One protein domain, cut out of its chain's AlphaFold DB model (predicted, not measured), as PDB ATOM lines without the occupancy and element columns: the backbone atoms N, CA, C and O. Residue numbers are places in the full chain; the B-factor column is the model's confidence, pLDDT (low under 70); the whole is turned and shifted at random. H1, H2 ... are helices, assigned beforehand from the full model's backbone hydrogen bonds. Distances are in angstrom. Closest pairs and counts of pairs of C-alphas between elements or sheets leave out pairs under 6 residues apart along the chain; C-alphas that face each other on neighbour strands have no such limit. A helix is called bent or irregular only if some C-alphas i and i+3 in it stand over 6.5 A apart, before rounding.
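Overview. This is residues 3 to 142 of the 144 residues of an uncharacterized protein of Candidatus Rokubacteria bacterium (UniProt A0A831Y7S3). Three helices make a long, open triangle: H4 is one side, and H5 and H6 fold back over it from one end to the other, with a corner between them at residues 112 to 123. H2 and H3 pack on H6, and residues 3 to 23 of H1 stick out as a free arm. The printed part has 140 residues, with six named helices, H1 to H6, and no named strand: all helix. It is loose, with a radius of gyration of the C-alphas of 20.5 A, and flat, spanning 61 by 47 by 23 A.

Along the chain. H1, residues 3 to 26, begins at C-alpha 3 (-10.526, -14.513, -12.061) and is 33.8 A long. H2 is residues 29 to 40, 16.0 A, and H3 residues 46 to 49. H4, residues 56 to 96, is 58.6 A long, with a kink of 34 degrees near residue 70. H5, residues 100 to 117, is 25.7 A long. H6, residues 119 to 141, is 31.9 A long and ends at C-alpha 141 (2.055, 7.690, 22.428); it is only just irregular, C-alphas 121 and 124 being 6.7 A apart.

Arrangement. H6 is the hub. It touches H2, closest C-alphas Ala 40 and Ser 131, 4.2 A, at a steep tilt of 48 degrees, opposite ways. Its residues 128 to 135 touch H3, closest C-alphas Ala 46 and Leu 132, 5.3 A. Its residues 133 to 140 touch residues 56 to 66 of H4, closest C-alphas Ala 59 and Ala 136, 4.9 A, at a shallow tilt of 30 degrees, opposite ways. Residues 85 to 93 of H4 touch residues 100 to 108 of H5, closest C-alphas Ala 89 and Gly 103, 4.3 A, at a steep tilt of 50 degrees. H5 and H6 meet only through their link. H1 touches no helix. Every O i to N i+4 pair is within hydrogen-bond range in H1, H2 and H5, against 34 of 37 in H4 and 17 of 19 in H6; H3 is too short for such a pair.

Size, cuts and confidence. The C-alphas farthest apart, of Asp 53 and Arg 97, are 62.2 A apart. The printed part has no cut and no long link. Its mean pLDDT is 70.3, and 71 residues are under 70, among them 3 to 60.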
ATOM      1  N   ILE A   3     -10.135 -15.787 -12.690       52.06
ATOM      2  CA  ILE A   3     -10.526 -14.513 -12.061       52.06
ATOM      3  C   ILE A   3     -11.334 -14.682 -10.765       52.06
ATOM      4  O   ILE A   3     -11.124 -13.917  -9.825       52.06
ATOM      5  N   GLU A   4     -12.176 -15.714 -10.652       52.66
ATOM      6  CA  GLU A   4     -12.970 -15.945  -9.430       52.66
ATOM      7  C   GLU A   4     -12.114 -16.344  -8.221       52.66
ATOM      8  O   GLU A   4     -12.422 -15.982  -7.083       52.66
ATOM      9  N   TRP A   5     -10.993 -17.033  -8.459       48.66
ATOM     10  CA  TRP A   5     -10.086 -17.462  -7.393       48.66
ATOM     11  C   TRP A   5      -9.392 -16.268  -6.735       48.66
ATOM     12  O   TRP A   5      -9.272 -16.209  -5.512       48.66
ATOM     13  N   ARG A   6      -9.022 -15.260  -7.536       58.31
ATOM     14  CA  ARG A   6      -8.409 -14.021  -7.047       58.31
ATOM     15  C   ARG A   6      -9.390 -13.248  -6.168       58.31
ATOM     16  O   ARG A   6      -9.031 -12.876  -5.060       58.31
ATOM     17  N   TRP A   7     -10.637 -13.074  -6.602       56.81
ATOM     18  CA  TRP A   7     -11.608 -12.258  -5.865       56.81
ATOM     19  C   TRP A   7     -11.954 -12.832  -4.486       56.81
ATOM     20  O   TRP A   7     -11.991 -12.085  -3.511       56.81
ATOM     21  N   ARG A   8     -12.109 -14.160  -4.368       61.41
ATOM     22  CA  ARG A   8     -12.289 -14.825  -3.066       61.41
ATOM     23  C   ARG A   8     -11.080 -14.647  -2.144       61.41
ATOM     24  O   ARG A   8     -11.277 -14.372  -0.966       61.41
ATOM     25  N   HIS A   9      -9.853 -14.733  -2.661       59.28
ATOM     26  CA  HIS A   9      -8.644 -14.487  -1.860       59.28
ATOM     27  C   HIS A   9      -8.534 -13.025  -1.416       59.28
ATOM     28  O   HIS A   9      -8.224 -12.766  -0.258       59.28
ATOM     29  N   TRP A  10      -8.865 -12.073  -2.291       66.50
ATOM     30  CA  TRP A  10      -8.917 -10.648  -1.948       66.50
ATOM     31  C   TRP A  10     -10.013 -10.333  -0.925       66.50
ATOM     32  O   TRP A  10      -9.806  -9.492  -0.057       66.50
ATOM     33  N   PHE A  11     -11.149 -11.036  -0.970       65.38
ATOM     34  CA  PHE A  11     -12.219 -10.889   0.016       65.38
ATOM     35  C   PHE A  11     -11.816 -11.453   1.383       65.38
ATOM     36  O   PHE A  11     -12.040 -10.802   2.395       65.38
ATOM     37  N   VAL A  12     -11.157 -12.618   1.425       63.88
ATOM     38  CA  VAL A  12     -10.596 -13.188   2.665       63.88
ATOM     39  C   VAL A  12      -9.498 -12.287   3.233       63.88
ATOM     40  O   VAL A  12      -9.446 -12.072   4.439       63.88
ATOM     41  N   PHE A  13      -8.665 -11.701   2.373       60.16
ATOM     42  CA  PHE A  13      -7.632 -10.752   2.780       60.16
ATOM     43  C   PHE A  13      -8.232  -9.446   3.320       60.16
ATOM     44  O   PHE A  13      -7.809  -8.961   4.365       60.16
ATOM     45  N   GLY A  14      -9.267  -8.915   2.661       66.19
ATOM     46  CA  GLY A  14     -10.027  -7.754   3.125       66.19
ATOM     47  C   GLY A  14     -10.751  -8.018   4.444       66.19
ATOM     48  O   GLY A  14     -10.699  -7.190   5.345       66.19
ATOM     49  N   LEU A  15     -11.352  -9.199   4.605       60.69
ATOM     50  CA  LEU A  15     -11.976  -9.627   5.856       60.69
ATOM     51  C   LEU A  15     -10.935  -9.796   6.970       60.69
ATOM     52  O   LEU A  15     -11.195  -9.409   8.102       60.69
ATOM     53  N   GLY A  16      -9.745 -10.311   6.648       56.91
ATOM     54  CA  GLY A  16      -8.606 -10.377   7.562       56.91
ATOM     55  C   GLY A  16      -8.135  -8.989   7.988       56.91
ATOM     56  O   GLY A  16      -7.960  -8.746   9.174       56.91
ATOM     57  N   LEU A  17      -8.027  -8.045   7.052       58.94
ATOM     58  CA  LEU A  17      -7.703  -6.646   7.341       58.94
ATOM     59  C   LEU A  17      -8.776  -5.955   8.185       58.94
ATOM     60  O   LEU A  17      -8.425  -5.215   9.092       58.94
ATOM     61  N   VAL A  18     -10.063  -6.215   7.940       57.28
ATOM     62  CA  VAL A  18     -11.176  -5.680   8.744       57.28
ATOM     63  C   VAL A  18     -11.246  -6.347  10.114       57.28
ATOM     64  O   VAL A  18     -11.549  -5.677  11.090       57.28
ATOM     65  N   ALA A  19     -10.922  -7.635  10.227       53.91
ATOM     66  CA  ALA A  19     -10.824  -8.329  11.507       53.91
ATOM     67  C   ALA A  19      -9.624  -7.830  12.316       53.91
ATOM     68  O   ALA A  19      -9.749  -7.629  13.515       53.91
ATOM     69  N   VAL A  20      -8.492  -7.557  11.666       57.16
ATOM     70  CA  VAL A  20      -7.314  -6.937  12.285       57.16
ATOM     71  C   VAL A  20      -7.622  -5.491  12.670       57.16
ATOM     72  O   VAL A  20      -7.381  -5.110  13.805       57.16
ATOM     73  N   ALA A  21      -8.229  -4.694  11.793       53.00
ATOM     74  CA  ALA A  21      -8.639  -3.321  12.089       53.00
ATOM     75  C   ALA A  21      -9.754  -3.261  13.141       53.00
ATOM     76  O   ALA A  21      -9.787  -2.332  13.934       53.00
ATOM     77  N   GLY A  22     -10.639  -4.255  13.191       51.25
ATOM     78  CA  GLY A  22     -11.649  -4.431  14.231       51.25
ATOM     79  C   GLY A  22     -11.019  -4.875  15.546       51.25
ATOM     80  O   GLY A  22     -11.388  -4.364  16.594       51.25
ATOM     81  N   TYR A  23     -10.009  -5.743  15.500       51.66
ATOM     82  CA  TYR A  23      -9.215  -6.137  16.660       51.66
ATOM     83  C   TYR A  23      -8.435  -4.943  17.219       51.66
ATOM     84  O   TYR A  23      -8.513  -4.681  18.409       51.66
ATOM     85  N   PHE A  24      -7.772  -4.148  16.377       54.53
ATOM     86  CA  PHE A  24      -7.077  -2.923  16.786       54.53
ATOM     87  C   PHE A  24      -8.031  -1.761  17.120       54.53
ATOM     88  O   PHE A  24      -7.709  -0.943  17.974       54.53
ATOM     89  N   GLY A  25      -9.208  -1.692  16.494       47.84
ATOM     90  CA  GLY A  25     -10.202  -0.625  16.663       47.84
ATOM     91  C   GLY A  25     -11.162  -0.824  17.839       47.84
ATOM     92  O   GLY A  25     -11.652   0.156  18.394       47.84
ATOM     93  N   LEU A  26     -11.412  -2.070  18.265       45.28
ATOM     94  CA  LEU A  26     -12.211  -2.389  19.458       45.28
ATOM     95  C   LEU A  26     -11.390  -2.340  20.752       45.28
ATOM     96  O   LEU A  26     -11.971  -2.251  21.837       45.28
ATOM     97  N   ILE A  27     -10.054  -2.360  20.673       48.72
ATOM     98  CA  ILE A  27      -9.212  -2.104  21.842       48.72
ATOM     99  C   ILE A  27      -9.123  -0.586  22.002       48.72
ATOM    100  O   ILE A  27      -8.270   0.086  21.432       48.72
ATOM    101  N   THR A  28     -10.059  -0.040  22.776       55.38
ATOM    102  CA  THR A  28     -10.059   1.358  23.225       55.38
ATOM    103  C   THR A  28      -8.642   1.760  23.646       55.38
ATOM    104  O   THR A  28      -8.012   1.031  24.413       55.38
ATOM    105  N   ALA A  29      -8.137   2.909  23.182       51.28
ATOM    106  CA  ALA A  29      -6.774   3.378  23.469       51.28
ATOM    107  C   ALA A  29      -6.420   3.329  24.972       51.28
ATOM    108  O   ALA A  29      -5.317   2.934  25.330       51.28
ATOM    109  N   ALA A  30      -7.394   3.589  25.852       52.28
ATOM    110  CA  ALA A  30      -7.244   3.463  27.305       52.28
ATOM    111  C   ALA A  30      -6.987   2.017  27.791       52.28
ATOM    112  O   ALA A  30      -6.234   1.791  28.736       52.28
ATOM    113  N   ARG A  31      -7.592   1.010  27.142       58.41
ATOM    114  CA  ARG A  31      -7.335  -0.405  27.445       58.41
ATOM    115  C   ARG A  31      -5.955  -0.821  26.938       58.41
ATOM    116  O   ARG A  31      -5.264  -1.529  27.663       58.41
ATOM    117  N   VAL A  32      -5.537  -0.338  25.762       57.25
ATOM    118  CA  VAL A  32      -4.170  -0.541  25.248       57.25
ATOM    119  C   VAL A  32      -3.151   0.045  26.229       57.25
ATOM    120  O   VAL A  32      -2.265  -0.675  26.669       57.25
ATOM    121  N   GLU A  33      -3.321   1.302  26.640       58.19
ATOM    122  CA  GLU A  33      -2.415   2.000  27.561       58.19
ATOM    123  C   GLU A  33      -2.287   1.269  28.904       58.19
ATOM    124  O   GLU A  33      -1.178   0.946  29.316       58.19
ATOM    125  N   SER A  34      -3.403   0.858  29.520       59.91
ATOM    126  CA  SER A  34      -3.376   0.108  30.788       59.91
ATOM    127  C   SER A  34      -2.693  -1.266  30.693       59.91
ATOM    128  O   SER A  34      -2.090  -1.740  31.657       59.91
ATOM    129  N   VAL A  35      -2.787  -1.934  29.537       60.34
ATOM    130  CA  VAL A  35      -2.124  -3.223  29.291       60.34
ATOM    131  C   VAL A  35      -0.636  -3.007  29.025       60.34
ATOM    132  O   VAL A  35       0.186  -3.765  29.538       60.34
ATOM    133  N   LEU A  36      -0.279  -1.952  28.288       59.28
ATOM    134  CA  LEU A  36       1.108  -1.566  28.054       59.28
ATOM    135  C   LEU A  36       1.794  -1.151  29.360       59.28
ATOM    136  O   LEU A  36       2.916  -1.572  29.601       59.28
ATOM    137  N   GLU A  37       1.135  -0.404  30.243       63.94
ATOM    138  CA  GLU A  37       1.691  -0.047  31.556       63.94
ATOM    139  C   GLU A  37       1.962  -1.285  32.416       63.94
ATOM    140  O   GLU A  37       3.030  -1.406  33.017       63.94
ATOM    141  N   ARG A  38       1.036  -2.255  32.415       63.00
ATOM    142  CA  ARG A  38       1.221  -3.535  33.118       63.00
ATOM    143  C   ARG A  38       2.376  -4.352  32.543       63.00
ATOM    144  O   ARG A  38       3.167  -4.879  33.319       63.00
ATOM    145  N   LEU A  39       2.501  -4.432  31.215       57.88
ATOM    146  CA  LEU A  39       3.629  -5.114  30.567       57.88
ATOM    147  C   LEU A  39       4.951  -4.377  30.818       57.88
ATOM    148  O   LEU A  39       5.955  -5.011  31.120       57.88
ATOM    149  N   ALA A  40       4.965  -3.045  30.742       60.22
ATOM    150  CA  ALA A  40       6.143  -2.217  30.990       60.22
ATOM    151  C   ALA A  40       6.668  -2.364  32.428       60.22
ATOM    152  O   ALA A  40       7.886  -2.372  32.640       60.22
ATOM    153  N   ALA A  41       5.760  -2.520  33.397       63.50
ATOM    154  CA  ALA A  41       6.070  -2.767  34.803       63.50
ATOM    155  C   ALA A  41       6.565  -4.200  35.085       63.50
ATOM    156  O   ALA A  41       7.108  -4.456  36.154       63.50
ATOM    157  N   GLN A  42       6.409  -5.132  34.138       61.94
ATOM    158  CA  GLN A  42       6.697  -6.553  34.350       61.94
ATOM    159  C   GLN A  42       8.194  -6.898  34.304       61.94
ATOM    160  O   GLN A  42       8.595  -7.951  34.793       61.94
ATOM    161  N   SER A  43       9.038  -6.023  33.749       54.31
ATOM    162  CA  SER A  43      10.492  -6.198  33.785       54.31
ATOM    163  C   SER A  43      11.208  -4.855  33.911       54.31
ATOM    164  O   SER A  43      11.081  -3.971  33.060       54.31
ATOM    165  N   GLU A  44      11.970  -4.716  34.995       56.06
ATOM    166  CA  GLU A  44      12.737  -3.516  35.336       56.06
ATOM    167  C   GLU A  44      13.969  -3.347  34.425       56.06
ATOM    168  O   GLU A  44      14.315  -2.228  34.046       56.06
ATOM    169  N   SER A  45      14.567  -4.458  33.973       55.94
ATOM    170  CA  SER A  45      15.750  -4.471  33.096       55.94
ATOM    171  C   SER A  45      15.464  -3.980  31.674       55.94
ATOM    172  O   SER A  45      16.323  -3.363  31.052       55.94
ATOM    173  N   ALA A  46      14.245  -4.167  31.164       54.91
ATOM    174  CA  ALA A  46      13.808  -3.554  29.906       54.91
ATOM    175  C   ALA A  46      13.783  -2.019  29.970       54.91
ATOM    176  O   ALA A  46      13.908  -1.342  28.953       54.91
ATOM    177  N   GLY A  47      13.653  -1.461  31.174       52.66
ATOM    178  CA  GLY A  47      13.744  -0.028  31.409       52.66
ATOM    179  C   GLY A  47      15.132   0.555  31.254       52.66
ATOM    180  O   GLY A  47      15.237   1.733  30.960       52.66
ATOM    181  N   GLN A  48      16.176  -0.256  31.415       56.47
ATOM    182  CA  GLN A  48      17.558   0.201  31.272       56.47
ATOM    183  C   GLN A  48      17.975   0.339  29.800       56.47
ATOM    184  O   GLN A  48      18.926   1.053  29.506       56.47
ATOM    185  N   VAL A  49      17.263  -0.325  28.878       56.78
ATOM    186  CA  VAL A  49      17.512  -0.243  27.425       56.78
ATOM    187  C   VAL A  49      17.090   1.115  26.864       56.78
ATOM    188  O   VAL A  49      17.755   1.657  25.988       56.78
ATOM    189  N   PHE A  50      16.011   1.689  27.399       54.66
ATOM    190  CA  PHE A  50      15.660   3.082  27.161       54.66
ATOM    191  C   PHE A  50      16.431   3.917  28.184       54.66
ATOM    192  O   PHE A  50      16.016   4.023  29.334       54.66
ATOM    193  N   GLY A  51      17.592   4.451  27.794       51.88
ATOM    194  CA  GLY A  51      18.374   5.345  28.654       51.88
ATOM    195  C   GLY A  51      17.524   6.501  29.200       51.88
ATOM    196  O   GLY A  51      16.456   6.798  28.665       51.88
ATOM    197  N   GLN A  52      18.002   7.173  30.255       51.19
ATOM    198  CA  GLN A  52      17.270   8.267  30.923       51.19
ATOM    199  C   GLN A  52      16.827   9.408  29.974       51.19
ATOM    200  O   GLN A  52      15.921  10.152  30.335       51.19
ATOM    201  N   ASP A  53      17.371   9.467  28.751       50.78
ATOM    202  CA  ASP A  53      17.066  10.446  27.698       50.78
ATOM    203  C   ASP A  53      16.560   9.822  26.375       50.78
ATOM    204  O   ASP A  53      16.764  10.390  25.301       50.78
ATOM    205  N   ALA A  54      15.926   8.642  26.401       55.69
ATOM    206  CA  ALA A  54      15.393   8.026  25.181       55.69
ATOM    207  C   ALA A  54      14.329   8.928  24.520       55.69
ATOM    208  O   ALA A  54      13.190   9.047  24.979       55.69
ATOM    209  N   GLY A  55      14.714   9.580  23.422       60.62
ATOM    210  CA  GLY A  55      13.872  10.530  22.708       60.62
ATOM    211  C   GLY A  55      12.718   9.855  21.962       60.62
ATOM    212  O   GLY A  55      12.803   8.707  21.524       60.62
ATOM    213  N   ARG A  56      11.636  10.608  21.723       62.59
ATOM    214  CA  ARG A  56      10.442  10.137  20.993       62.59
ATOM    215  C   ARG A  56      10.762   9.513  19.627       62.59
ATOM    216  O   ARG A  56      10.082   8.580  19.211       62.59
ATOM    217  N   ALA A  57      11.787  10.015  18.937       64.00
ATOM    218  CA  ALA A  57      12.226   9.496  17.640       64.00
ATOM    219  C   ALA A  57      12.808   8.073  17.733       64.00
ATOM    220  O   ALA A  57      12.541   7.241  16.869       64.00
ATOM    221  N   GLU A  58      13.548   7.776  18.800       64.50
ATOM    222  CA  GLU A  58      14.162   6.468  19.033       64.50
ATOM    223  C   GLU A  58      13.108   5.425  19.422       64.50
ATOM    224  O   GLU A  58      13.086   4.321  18.877       64.50
ATOM    225  N   ALA A  59      12.139   5.815  20.257       65.75
ATOM    226  CA  ALA A  59      10.977   4.985  20.561       65.75
ATOM    227  C   ALA A  59      10.150   4.656  19.306       65.75
ATOM    228  O   ALA A  59       9.781   3.501  19.100       65.75
ATOM    229  N   LEU A  60       9.904   5.639  18.431       65.88
ATOM    230  CA  LEU A  60       9.187   5.416  17.171       65.88
ATOM    231  C   LEU A  60       9.943   4.468  16.238       65.88
ATOM    232  O   LEU A  60       9.323   3.602  15.620       65.88
ATOM    233  N   PHE A  61      11.268   4.602  16.156       70.19
ATOM    234  CA  PHE A  61      12.103   3.699  15.369       70.19
ATOM    235  C   PHE A  61      12.035   2.266  15.900       70.19
ATOM    236  O   PHE A  61      11.837   1.344  15.114       70.19
ATOM    237  N   ILE A  62      12.119   2.070  17.218       67.56
ATOM    238  CA  ILE A  62      12.014   0.743  17.843       67.56
ATOM    239  C   ILE A  62      10.632   0.133  17.599       67.56
ATOM    240  O   ILE A  62      10.546  -1.030  17.211       67.56
ATOM    241  N   VAL A  63       9.554   0.910  17.751       67.88
ATOM    242  CA  VAL A  63       8.188   0.456  17.443       67.88
ATOM    243  C   VAL A  63       8.068   0.050  15.975       67.88
ATOM    244  O   VAL A  63       7.533  -1.016  15.675       67.88
ATOM    245  N   PHE A  64       8.585   0.868  15.057       69.69
ATOM    246  CA  PHE A  64       8.505   0.603  13.623       69.69
ATOM    247  C   PHE A  64       9.335  -0.619  13.222       69.69
ATOM    248  O   PHE A  64       8.832  -1.513  12.540       69.69
ATOM    249  N   ALA A  65      10.581  -0.699  13.694       72.19
ATOM    250  CA  ALA A  65      11.460  -1.840  13.486       72.19
ATOM    251  C   ALA A  65      10.824  -3.115  14.038       72.19
ATOM    252  O   ALA A  65      10.809  -4.128  13.348       72.19
ATOM    253  N   PHE A  66      10.224  -3.061  15.227       71.44
ATOM    254  CA  PHE A  66       9.537  -4.205  15.810       71.44
ATOM    255  C   PHE A  66       8.308  -4.607  14.990       71.44
ATOM    256  O   PHE A  66       8.152  -5.782  14.672       71.44
ATOM    257  N   LEU A  67       7.464  -3.660  14.581       74.06
ATOM    258  CA  LEU A  67       6.272  -3.949  13.781       74.06
ATOM    259  C   LEU A  67       6.626  -4.578  12.423       74.06
ATOM    260  O   LEU A  67       5.895  -5.439  11.941       74.06
ATOM    261  N   PHE A  68       7.755  -4.180  11.835       72.81
ATOM    262  CA  PHE A  68       8.220  -4.702  10.552       72.81
ATOM    263  C   PHE A  68       8.997  -6.021  10.689       72.81
ATOM    264  O   PHE A  68       8.813  -6.928   9.879       72.81
ATOM    265  N   LEU A  69       9.828  -6.169  11.729       75.69
ATOM    266  CA  LEU A  69      10.571  -7.406  11.986       75.69
ATOM    267  C   LEU A  69       9.691  -8.512  12.557       75.69
ATOM    268  O   LEU A  69       9.945  -9.664  12.246       75.69
ATOM    269  N   THR A  70       8.678  -8.212  13.369       75.50
ATOM    270  CA  THR A  70       7.832  -9.232  14.014       75.50
ATOM    271  C   THR A  70       7.205 -10.210  13.023       75.50
ATOM    272  O   THR A  70       7.362 -11.409  13.233       75.50
ATOM    273  N   PRO A  71       6.535  -9.783  11.934       71.50
ATOM    274  CA  PRO A  71       5.972 -10.727  10.971       71.50
ATOM    275  C   PRO A  71       7.055 -11.547  10.260       71.50
ATOM    276  O   PRO A  71       6.846 -12.733  10.017       71.50
ATOM    277  N   VAL A  72       8.225 -10.965   9.975       73.06
ATOM    278  CA  VAL A  72       9.354 -11.680   9.353       73.06
ATOM    279  C   VAL A  72       9.954 -12.700  10.321       73.06
ATOM    280  O   VAL A  72      10.147 -13.858   9.964       73.06
ATOM    281  N   ALA A  73      10.204 -12.294  11.562       74.31
ATOM    282  CA  ALA A  73      10.721 -13.141  12.625       74.31
ATOM    283  C   ALA A  73       9.743 -14.272  12.945       74.31
ATOM    284  O   ALA A  73      10.165 -15.413  13.078       74.31
ATOM    285  N   PHE A  74       8.441 -13.983  12.991       76.94
ATOM    286  CA  PHE A  74       7.403 -14.989  13.182       76.94
ATOM    287  C   PHE A  74       7.342 -15.962  12.005       76.94
ATOM    288  O   PHE A  74       7.295 -17.169  12.218       76.94
ATOM    289  N   ALA A  75       7.410 -15.466  10.766       75.00
ATOM    290  CA  ALA A  75       7.460 -16.317   9.582       75.00
ATOM    291  C   ALA A  75       8.684 -17.246   9.607       75.00
ATOM    292  O   ALA A  75       8.541 -18.443   9.376       75.00
ATOM    293  N   MET A  76       9.865 -16.729   9.957       78.38
ATOM    294  CA  MET A  76      11.091 -17.528  10.080       78.38
ATOM    295  C   MET A  76      11.012 -18.529  11.237       78.38
ATOM    296  O   MET A  76      11.335 -19.704  11.062       78.38
ATOM    297  N   ALA A  77      10.522 -18.092  12.398       79.94
ATOM    298  CA  ALA A  77      10.334 -18.936  13.572       79.94
ATOM    299  C   ALA A  77       9.294 -20.039  13.340       79.94
ATOM    300  O   ALA A  77       9.433 -21.115  13.909       79.94
ATOM    301  N   ALA A  78       8.284 -19.802  12.499       81.94
ATOM    302  CA  ALA A  78       7.312 -20.812  12.087       81.94
ATOM    303  C   ALA A  78       7.867 -21.737  10.993       81.94
ATOM    304  O   ALA A  78       7.566 -22.931  10.985       81.94
ATOM    305  N   PHE A  79       8.699 -21.220  10.087       82.00
ATOM    306  CA  PHE A  79       9.247 -21.992   8.972       82.00
ATOM    307  C   PHE A  79      10.133 -23.147   9.441       82.00
ATOM    308  O   PHE A  79      10.004 -24.259   8.934       82.00
ATOM    309  N   VAL A  80      10.989 -22.916  10.440       86.94
ATOM    310  CA  VAL A  80      11.888 -23.944  10.992       86.94
ATOM    311  C   VAL A  80      11.132 -25.182  11.511       86.94
ATOM    312  O   VAL A  80      11.416 -26.281  11.031       86.94
ATOM    313  N   PRO A  81      10.159 -25.071  12.438       86.75
ATOM    314  CA  PRO A  81       9.398 -26.219  12.916       86.75
ATOM    315  C   PRO A  81       8.470 -26.794  11.844       86.75
ATOM    316  O   PRO A  81       8.286 -28.006  11.821       86.75
ATOM    317  N   LEU A  82       7.935 -25.985  10.919       87.12
ATOM    318  CA  LEU A  82       7.163 -26.505   9.783       87.12
ATOM    319  C   LEU A  82       8.022 -27.411   8.896       87.12
ATOM    320  O   LEU A  82       7.631 -28.543   8.607       87.12
ATOM    321  N   PHE A  83       9.213 -26.953   8.521       89.00
ATOM    322  CA  PHE A  83      10.154 -27.724   7.718       89.00
ATOM    323  C   PHE A  83      10.633 -28.982   8.452       89.00
ATOM    324  O   PHE A  83      10.617 -30.076   7.886       89.00
ATOM    325  N   ALA A  84      10.984 -28.851   9.733       89.62
ATOM    326  CA  ALA A  84      11.360 -29.984  10.571       89.62
ATOM    327  C   ALA A  84      10.217 -31.004  10.703       89.62
ATOM    328  O   ALA A  84      10.465 -32.205  10.609       89.62
ATOM    329  N   SER A  85       8.968 -30.546  10.838       88.88
ATOM    330  CA  SER A  85       7.797 -31.426  10.903       88.88
ATOM    331  C   SER A  85       7.587 -32.204   9.607       88.88
ATOM    332  O   SER A  85       7.277 -33.389   9.666       88.88
ATOM    333  N   ALA A  86       7.812 -31.576   8.448       87.25
ATOM    334  CA  ALA A  86       7.694 -32.231   7.149       87.25
ATOM    335  C   ALA A  86       8.780 -33.301   6.960       87.25
ATOM    336  O   ALA A  86       8.473 -34.431   6.586       87.25
ATOM    337  N   MET A  87      10.032 -32.975   7.302       88.75
ATOM    338  CA  MET A  87      11.145 -33.931   7.283       88.75
ATOM    339  C   MET A  87      10.903 -35.109   8.233       88.75
ATOM    340  O   MET A  87      11.114 -36.264   7.868       88.75
ATOM    341  N   PHE A  88      10.424 -34.826   9.445       87.62
ATOM    342  CA  PHE A  88      10.128 -35.853  10.438       87.62
ATOM    343  C   PHE A  88       8.951 -36.738  10.013       87.62
ATOM    344  O   PHE A  88       9.016 -37.957  10.153       87.62
ATOM    345  N   ALA A  89       7.892 -36.147   9.457       87.31
ATOM    346  CA  ALA A  89       6.746 -36.883   8.937       87.31
ATOM    347  C   ALA A  89       7.152 -37.848   7.815       87.31
ATOM    348  O   ALA A  89       6.717 -39.000   7.825       87.31
ATOM    349  N   GLU A  90       8.018 -37.411   6.898       87.06
ATOM    350  CA  GLU A  90       8.521 -38.255   5.812       87.06
ATOM    351  C   GLU A  90       9.435 -39.372   6.329       87.06
ATOM    352  O   GLU A  90       9.309 -40.526   5.920       87.06
ATOM    353  N   PHE A  91      10.299 -39.070   7.300       87.44
ATOM    354  CA  PHE A  91      11.133 -40.077   7.953       87.44
ATOM    355  C   PHE A  91      10.287 -41.161   8.642       87.44
ATOM    356  O   PHE A  91      10.514 -42.358   8.448       87.44
ATOM    357  N   VAL A  92       9.266 -40.756   9.404       84.38
ATOM    358  CA  VAL A  92       8.338 -41.683  10.068       84.38
ATOM    359  C   VAL A  92       7.572 -42.517   9.041       84.38
ATOM    360  O   VAL A  92       7.459 -43.734   9.220       84.38
ATOM    361  N   PHE A  93       7.094 -41.902   7.954       84.12
ATOM    362  CA  PHE A  93       6.433 -42.613   6.858       84.12
ATOM    363  C   PHE A  93       7.364 -43.666   6.237       84.12
ATOM    364  O   PHE A  93       6.963 -44.819   6.075       84.12
ATOM    365  N   SER A  94       8.629 -43.326   5.975       85.62
ATOM    366  CA  SER A  94       9.600 -44.254   5.385       85.62
ATOM    367  C   SER A  94       9.892 -45.472   6.268       85.62
ATOM    368  O   SER A  94      10.113 -46.561   5.737       85.62
ATOM    369  N   VAL A  95       9.925 -45.309   7.595       89.31
ATOM    370  CA  VAL A  95      10.283 -46.391   8.533       89.31
ATOM    371  C   VAL A  95       9.071 -47.240   8.918       89.31
ATOM    372  O   VAL A  95       9.165 -48.462   8.992       89.31
ATOM    373  N   THR A  96       7.926 -46.605   9.172       85.69
ATOM    374  CA  THR A  96       6.750 -47.267   9.771       85.69
ATOM    375  C   THR A  96       5.585 -47.456   8.800       85.69
ATOM    376  O   THR A  96       4.638 -48.169   9.123       85.69
ATOM    377  N   ARG A  97       5.628 -46.817   7.619       84.81
ATOM    378  CA  ARG A  97       4.516 -46.698   6.654       84.81
ATOM    379  C   ARG A  97       3.221 -46.118   7.238       84.81
ATOM    380  O   ARG A  97       2.158 -46.258   6.638       84.81
ATOM    381  N   LEU A  98       3.298 -45.457   8.394       82.25
ATOM    382  CA  LEU A  98       2.177 -44.730   8.984       82.25
ATOM    383  C   LEU A  98       1.891 -43.444   8.202       82.25
ATOM    384  O   LEU A  98       2.830 -42.847   7.684       82.25
ATOM    385  N   PRO A  99       0.634 -42.964   8.159       86.69
ATOM    386  CA  PRO A  99       0.278 -41.730   7.461       86.69
ATOM    387  C   PRO A  99       1.151 -40.540   7.884       86.69
ATOM    388  O   PRO A  99       1.341 -40.307   9.079       86.69
ATOM    389  N   GLN A 100       1.600 -39.731   6.918       80.25
ATOM    390  CA  GLN A 100       2.424 -38.534   7.171       80.25
ATOM    391  C   GLN A 100       1.785 -37.583   8.198       80.25
ATOM    392  O   GLN A 100       2.476 -37.014   9.041       80.25
ATOM    393  N   ALA A 101       0.451 -37.470   8.191       83.25
ATOM    394  CA  ALA A 101      -0.290 -36.674   9.167       83.25
ATOM    395  C   ALA A 101      -0.049 -37.129  10.620       83.25
ATOM    396  O   ALA A 101       0.072 -36.290  11.508       83.25
ATOM    397  N   ALA A 102       0.074 -38.437  10.869       83.56
ATOM    398  CA  ALA A 102       0.351 -38.967  12.203       83.56
ATOM    399  C   ALA A 102       1.781 -38.630  12.659       83.56
ATOM    400  O   ALA A 102       1.979 -38.235  13.807       83.56
ATOM    401  N   GLY A 103       2.763 -38.710  11.753       82.06
ATOM    402  CA  GLY A 103       4.146 -38.305  12.026       82.06
ATOM    403  C   GLY A 103       4.275 -36.808  12.325       82.06
ATOM    404  O   GLY A 103       4.936 -36.424  13.290       82.06
ATOM    405  N   ALA A 104       3.573 -35.965  11.561       82.44
ATOM    406  CA  ALA A 104       3.517 -34.526  11.808       82.44
ATOM    407  C   ALA A 104       2.849 -34.202  13.157       82.44
ATOM    408  O   ALA A 104       3.386 -33.409  13.929       82.44
ATOM    409  N   LEU A 105       1.717 -34.839  13.480       88.06
ATOM    410  CA  LEU A 105       1.048 -34.665  14.776       88.06
ATOM    411  C   LEU A 105       1.949 -35.076  15.941       88.06
ATOM    412  O   LEU A 105       2.023 -34.360  16.940       88.06
ATOM    413  N   PHE A 106       2.662 -36.196  15.809       87.19
ATOM    414  CA  PHE A 106       3.611 -36.642  16.823       87.19
ATOM    415  C   PHE A 106       4.737 -35.623  17.021       87.19
ATOM    416  O   PHE A 106       5.014 -35.239  18.157       87.19
ATOM    417  N   PHE A 107       5.322 -35.115  15.931       89.81
ATOM    418  CA  PHE A 107       6.338 -34.065  15.988       89.81
ATOM    419  C   PHE A 107       5.836 -32.823  16.730       89.81
ATOM    420  O   PHE A 107       6.490 -32.363  17.664       89.81
ATOM    421  N   TRP A 108       4.659 -32.308  16.366       87.56
ATOM    422  CA  TRP A 108       4.083 -31.126  17.011       87.56
ATOM    423  C   TRP A 108       3.753 -31.362  18.484       87.56
ATOM    424  O   TRP A 108       3.971 -30.475  19.305       87.56
ATOM    425  N   THR A 109       3.291 -32.563  18.836       89.75
ATOM    426  CA  THR A 109       3.019 -32.935  20.231       89.75
ATOM    427  C   THR A 109       4.309 -32.959  21.048       89.75
ATOM    428  O   THR A 109       4.377 -32.344  22.111       89.75
ATOM    429  N   VAL A 110       5.361 -33.606  20.539       90.56
ATOM    430  CA  VAL A 110       6.675 -33.653  21.198       90.56
ATOM    431  C   VAL A 110       7.275 -32.254  21.312       90.56
ATOM    432  O   VAL A 110       7.774 -31.895  22.375       90.56
ATOM    433  N   LEU A 111       7.184 -31.443  20.256       89.06
ATOM    434  CA  LEU A 111       7.668 -30.067  20.257       89.06
ATOM    435  C   LEU A 111       6.929 -29.213  21.295       89.06
ATOM    436  O   LEU A 111       7.572 -28.481  22.042       89.06
ATOM    437  N   ALA A 112       5.602 -29.332  21.384       87.62
ATOM    438  CA  ALA A 112       4.796 -28.611  22.366       87.62
ATOM    439  C   ALA A 112       5.144 -29.023  23.804       87.62
ATOM    440  O   ALA A 112       5.312 -28.160  24.662       87.62
ATOM    441  N   VAL A 113       5.319 -30.323  24.064       89.56
ATOM    442  CA  VAL A 113       5.736 -30.829  25.382       89.56
ATOM    443  C   VAL A 113       7.150 -30.361  25.727       89.56
ATOM    444  O   VAL A 113       7.381 -29.887  26.837       89.56
ATOM    445  N   ALA A 114       8.091 -30.424  24.785       88.38
ATOM    446  CA  ALA A 114       9.458 -29.953  24.991       88.38
ATOM    447  C   ALA A 114       9.507 -28.439  25.255       88.38
ATOM    448  O   ALA A 114      10.208 -27.990  26.163       88.38
ATOM    449  N   ALA A 115       8.721 -27.658  24.507       86.19
ATOM    450  CA  ALA A 115       8.563 -26.228  24.737       86.19
ATOM    451  C   ALA A 115       7.948 -25.956  26.116       86.19
ATOM    452  O   ALA A 115       8.443 -25.089  26.837       86.19
ATOM    453  N   TRP A 116       6.935 -26.730  26.519       83.25
ATOM    454  CA  TRP A 116       6.312 -26.633  27.839       83.25
ATOM    455  C   TRP A 116       7.305 -26.914  28.973       83.25
ATOM    456  O   TRP A 116       7.410 -26.144  29.923       83.25
ATOM    457  N   MET A 117       8.114 -27.968  28.846       89.06
ATOM    458  CA  MET A 117       9.149 -28.317  29.829       89.06
ATOM    459  C   MET A 117      10.220 -27.234  30.002       89.06
ATOM    460  O   MET A 117      10.900 -27.197  31.023       89.06
ATOM    461  N   LYS A 118      10.400 -26.367  29.003       86.19
ATOM    462  CA  LYS A 118      11.371 -25.270  29.027       86.19
ATOM    463  C   LYS A 118      10.721 -23.901  29.239       86.19
ATOM    464  O   LYS A 118      11.411 -22.901  29.067       86.19
ATOM    465  N   VAL A 119       9.444 -23.842  29.639       81.88
ATOM    466  CA  VAL A 119       8.700 -22.587  29.885       81.88
ATOM    467  C   VAL A 119       9.469 -21.633  30.783       81.88
ATOM    468  O   VAL A 119       9.608 -20.467  30.438       81.88
ATOM    469  N   GLU A 120      10.052 -22.120  31.872       80.88
ATOM    470  CA  GLU A 120      10.820 -21.283  32.800       80.88
ATOM    471  C   GLU A 120      12.031 -20.601  32.143       80.88
ATOM    472  O   GLU A 120      12.432 -19.522  32.567       80.88
ATOM    473  N   ALA A 121      12.589 -21.189  31.081       81.38
ATOM    474  CA  ALA A 121      13.733 -20.631  30.370       81.38
ATOM    475  C   ALA A 121      13.338 -19.566  29.333       81.38
ATOM    476  O   ALA A 121      14.077 -18.601  29.146       81.38
ATOM    477  N   TRP A 122      12.197 -19.717  28.646       77.19
ATOM    478  CA  TRP A 122      11.811 -18.807  27.554       77.19
ATOM    479  C   TRP A 122      10.730 -17.789  27.931       77.19
ATOM    480  O   TRP A 122      10.679 -16.708  27.342       77.19
ATOM    481  N   LEU A 123       9.888 -18.083  28.926       78.94
ATOM    482  CA  LEU A 123       8.832 -17.178  29.385       78.94
ATOM    483  C   LEU A 123       9.380 -15.833  29.896       78.94
ATOM    484  O   LEU A 123       8.818 -14.807  29.504       78.94
ATOM    485  N   PRO A 124      10.484 -15.777  30.676       76.94
ATOM    486  CA  PRO A 124      11.072 -14.502  31.094       76.94
ATOM    487  C   PRO A 124      11.544 -13.660  29.906       76.94
ATOM    488  O   PRO A 124      11.425 -12.437  29.918       76.94
ATOM    489  N   TRP A 125      12.038 -14.310  28.851       74.44
ATOM    490  CA  TRP A 125      12.507 -13.632  27.645       74.44
ATOM    491  C   TRP A 125      11.346 -13.024  26.849       74.44
ATOM    492  O   TRP A 125      11.434 -11.882  26.397       74.44
ATOM    493  N   LEU A 126      10.215 -13.737  26.755       75.94
ATOM    494  CA  LEU A 126       8.986 -13.193  26.169       75.94
ATOM    495  C   LEU A 126       8.427 -12.019  26.979       75.94
ATOM    496  O   LEU A 126       7.972 -11.038  26.396       75.94
ATOM    497  N   GLN A 127       8.472 -12.102  28.310       74.56
ATOM    498  CA  GLN A 127       8.043 -11.013  29.192       74.56
ATOM    499  C   GLN A 127       8.943  -9.781  29.052       74.56
ATOM    500  O   GLN A 127       8.438  -8.661  29.011       74.56
ATOM    501  N   TRP A 128      10.256  -9.980  28.922       73.56
ATOM    502  CA  TRP A 128      11.220  -8.906  28.683       73.56
ATOM    503  C   TRP A 128      11.022  -8.229  27.319       73.56
ATOM    504  O   TRP A 128      10.987  -7.003  27.241       73.56
ATOM    505  N   LEU A 129      10.812  -9.002  26.247       73.06
ATOM    506  CA  LEU A 129      10.443  -8.434  24.947       73.06
ATOM    507  C   LEU A 129       9.118  -7.669  25.030       73.06
ATOM    508  O   LEU A 129       9.022  -6.543  24.549       73.06
ATOM    509  N   GLY A 130       8.110  -8.263  25.673       71.19
ATOM    510  CA  GLY A 130       6.804  -7.646  25.885       71.19
ATOM    511  C   GLY A 130       6.900  -6.299  26.598       71.19
ATOM    512  O   GLY A 130       6.282  -5.329  26.161       71.19
ATOM    513  N   SER A 131       7.706  -6.209  27.657       69.06
ATOM    514  CA  SER A 131       7.884  -4.967  28.411       69.06
ATOM    515  C   SER A 131       8.666  -3.904  27.633       69.06
ATOM    516  O   SER A 131       8.320  -2.726  27.725       69.06
ATOM    517  N   LEU A 132       9.661  -4.290  26.822       70.12
ATOM    518  CA  LEU A 132      10.383  -3.385  25.920       70.12
ATOM    519  C   LEU A 132       9.449  -2.744  24.896       70.12
ATOM    520  O   LEU A 132       9.432  -1.523  24.753       70.12
ATOM    521  N   ILE A 133       8.654  -3.566  24.209       69.19
ATOM    522  CA  ILE A 133       7.676  -3.100  23.221       69.19
ATOM    523  C   ILE A 133       6.673  -2.183  23.909       69.19
ATOM    524  O   ILE A 133       6.381  -1.097  23.415       69.19
ATOM    525  N   ALA A 134       6.183  -2.592  25.080       70.00
ATOM    526  CA  ALA A 134       5.203  -1.821  25.815       70.00
ATOM    527  C   ALA A 134       5.720  -0.432  26.211       70.00
ATOM    528  O   ALA A 134       5.029   0.564  25.999       70.00
ATOM    529  N   ARG A 135       6.966  -0.345  26.695       67.81
ATOM    530  CA  ARG A 135       7.643   0.930  26.981       67.81
ATOM    531  C   ARG A 135       7.839   1.770  25.720       67.81
ATOM    532  O   ARG A 135       7.526   2.957  25.746       67.81
ATOM    533  N   ALA A 136       8.280   1.167  24.615       66.88
ATOM    534  CA  ALA A 136       8.457   1.859  23.337       66.88
ATOM    535  C   ALA A 136       7.147   2.503  22.852       66.88
ATOM    536  O   ALA A 136       7.122   3.670  22.460       66.88
ATOM    537  N   PHE A 137       6.040   1.759  22.936       65.38
ATOM    538  CA  PHE A 137       4.710   2.250  22.580       65.38
ATOM    539  C   PHE A 137       4.234   3.366  23.511       65.38
ATOM    540  O   PHE A 137       3.715   4.365  23.019       65.38
ATOM    541  N   LEU A 138       4.438   3.240  24.828       67.69
ATOM    542  CA  LEU A 138       4.074   4.292  25.783       67.69
ATOM    543  C   LEU A 138       4.844   5.590  25.520       67.69
ATOM    544  O   LEU A 138       4.233   6.654  25.486       67.69
ATOM    545  N   ILE A 139       6.154   5.521  25.267       67.56
ATOM    546  CA  ILE A 139       6.971   6.702  24.937       67.56
ATOM    547  C   ILE A 139       6.525   7.318  23.600       67.56
ATOM    548  O   ILE A 139       6.457   8.539  23.469       67.56
ATOM    549  N   ALA A 140       6.174   6.497  22.605       61.56
ATOM    550  CA  ALA A 140       5.702   6.984  21.310       61.56
ATOM    551  C   ALA A 140       4.317   7.666  21.384       61.56
ATOM    552  O   ALA A 140       4.090   8.657  20.676       61.56
ATOM    553  N   LEU A 141       3.409   7.154  22.229       64.88
ATOM    554  CA  LEU A 141       2.055   7.690  22.428       64.88
ATOM    555  C   LEU A 141       2.005   8.910  23.354       64.88
ATOM    556  O   LEU A 141       1.140   9.766  23.165       64.88
ATOM    557  N   ARG A 142       2.890   9.011  24.353       61.09
ATOM    558  CA  ARG A 142       2.845  10.091  25.348       61.09
ATOM    559  C   ARG A 142       3.358  11.402  24.741       61.09
ATOM    560  O   ARG A 142       4.537  11.724  24.779       61.09
TER     561      ARG A 142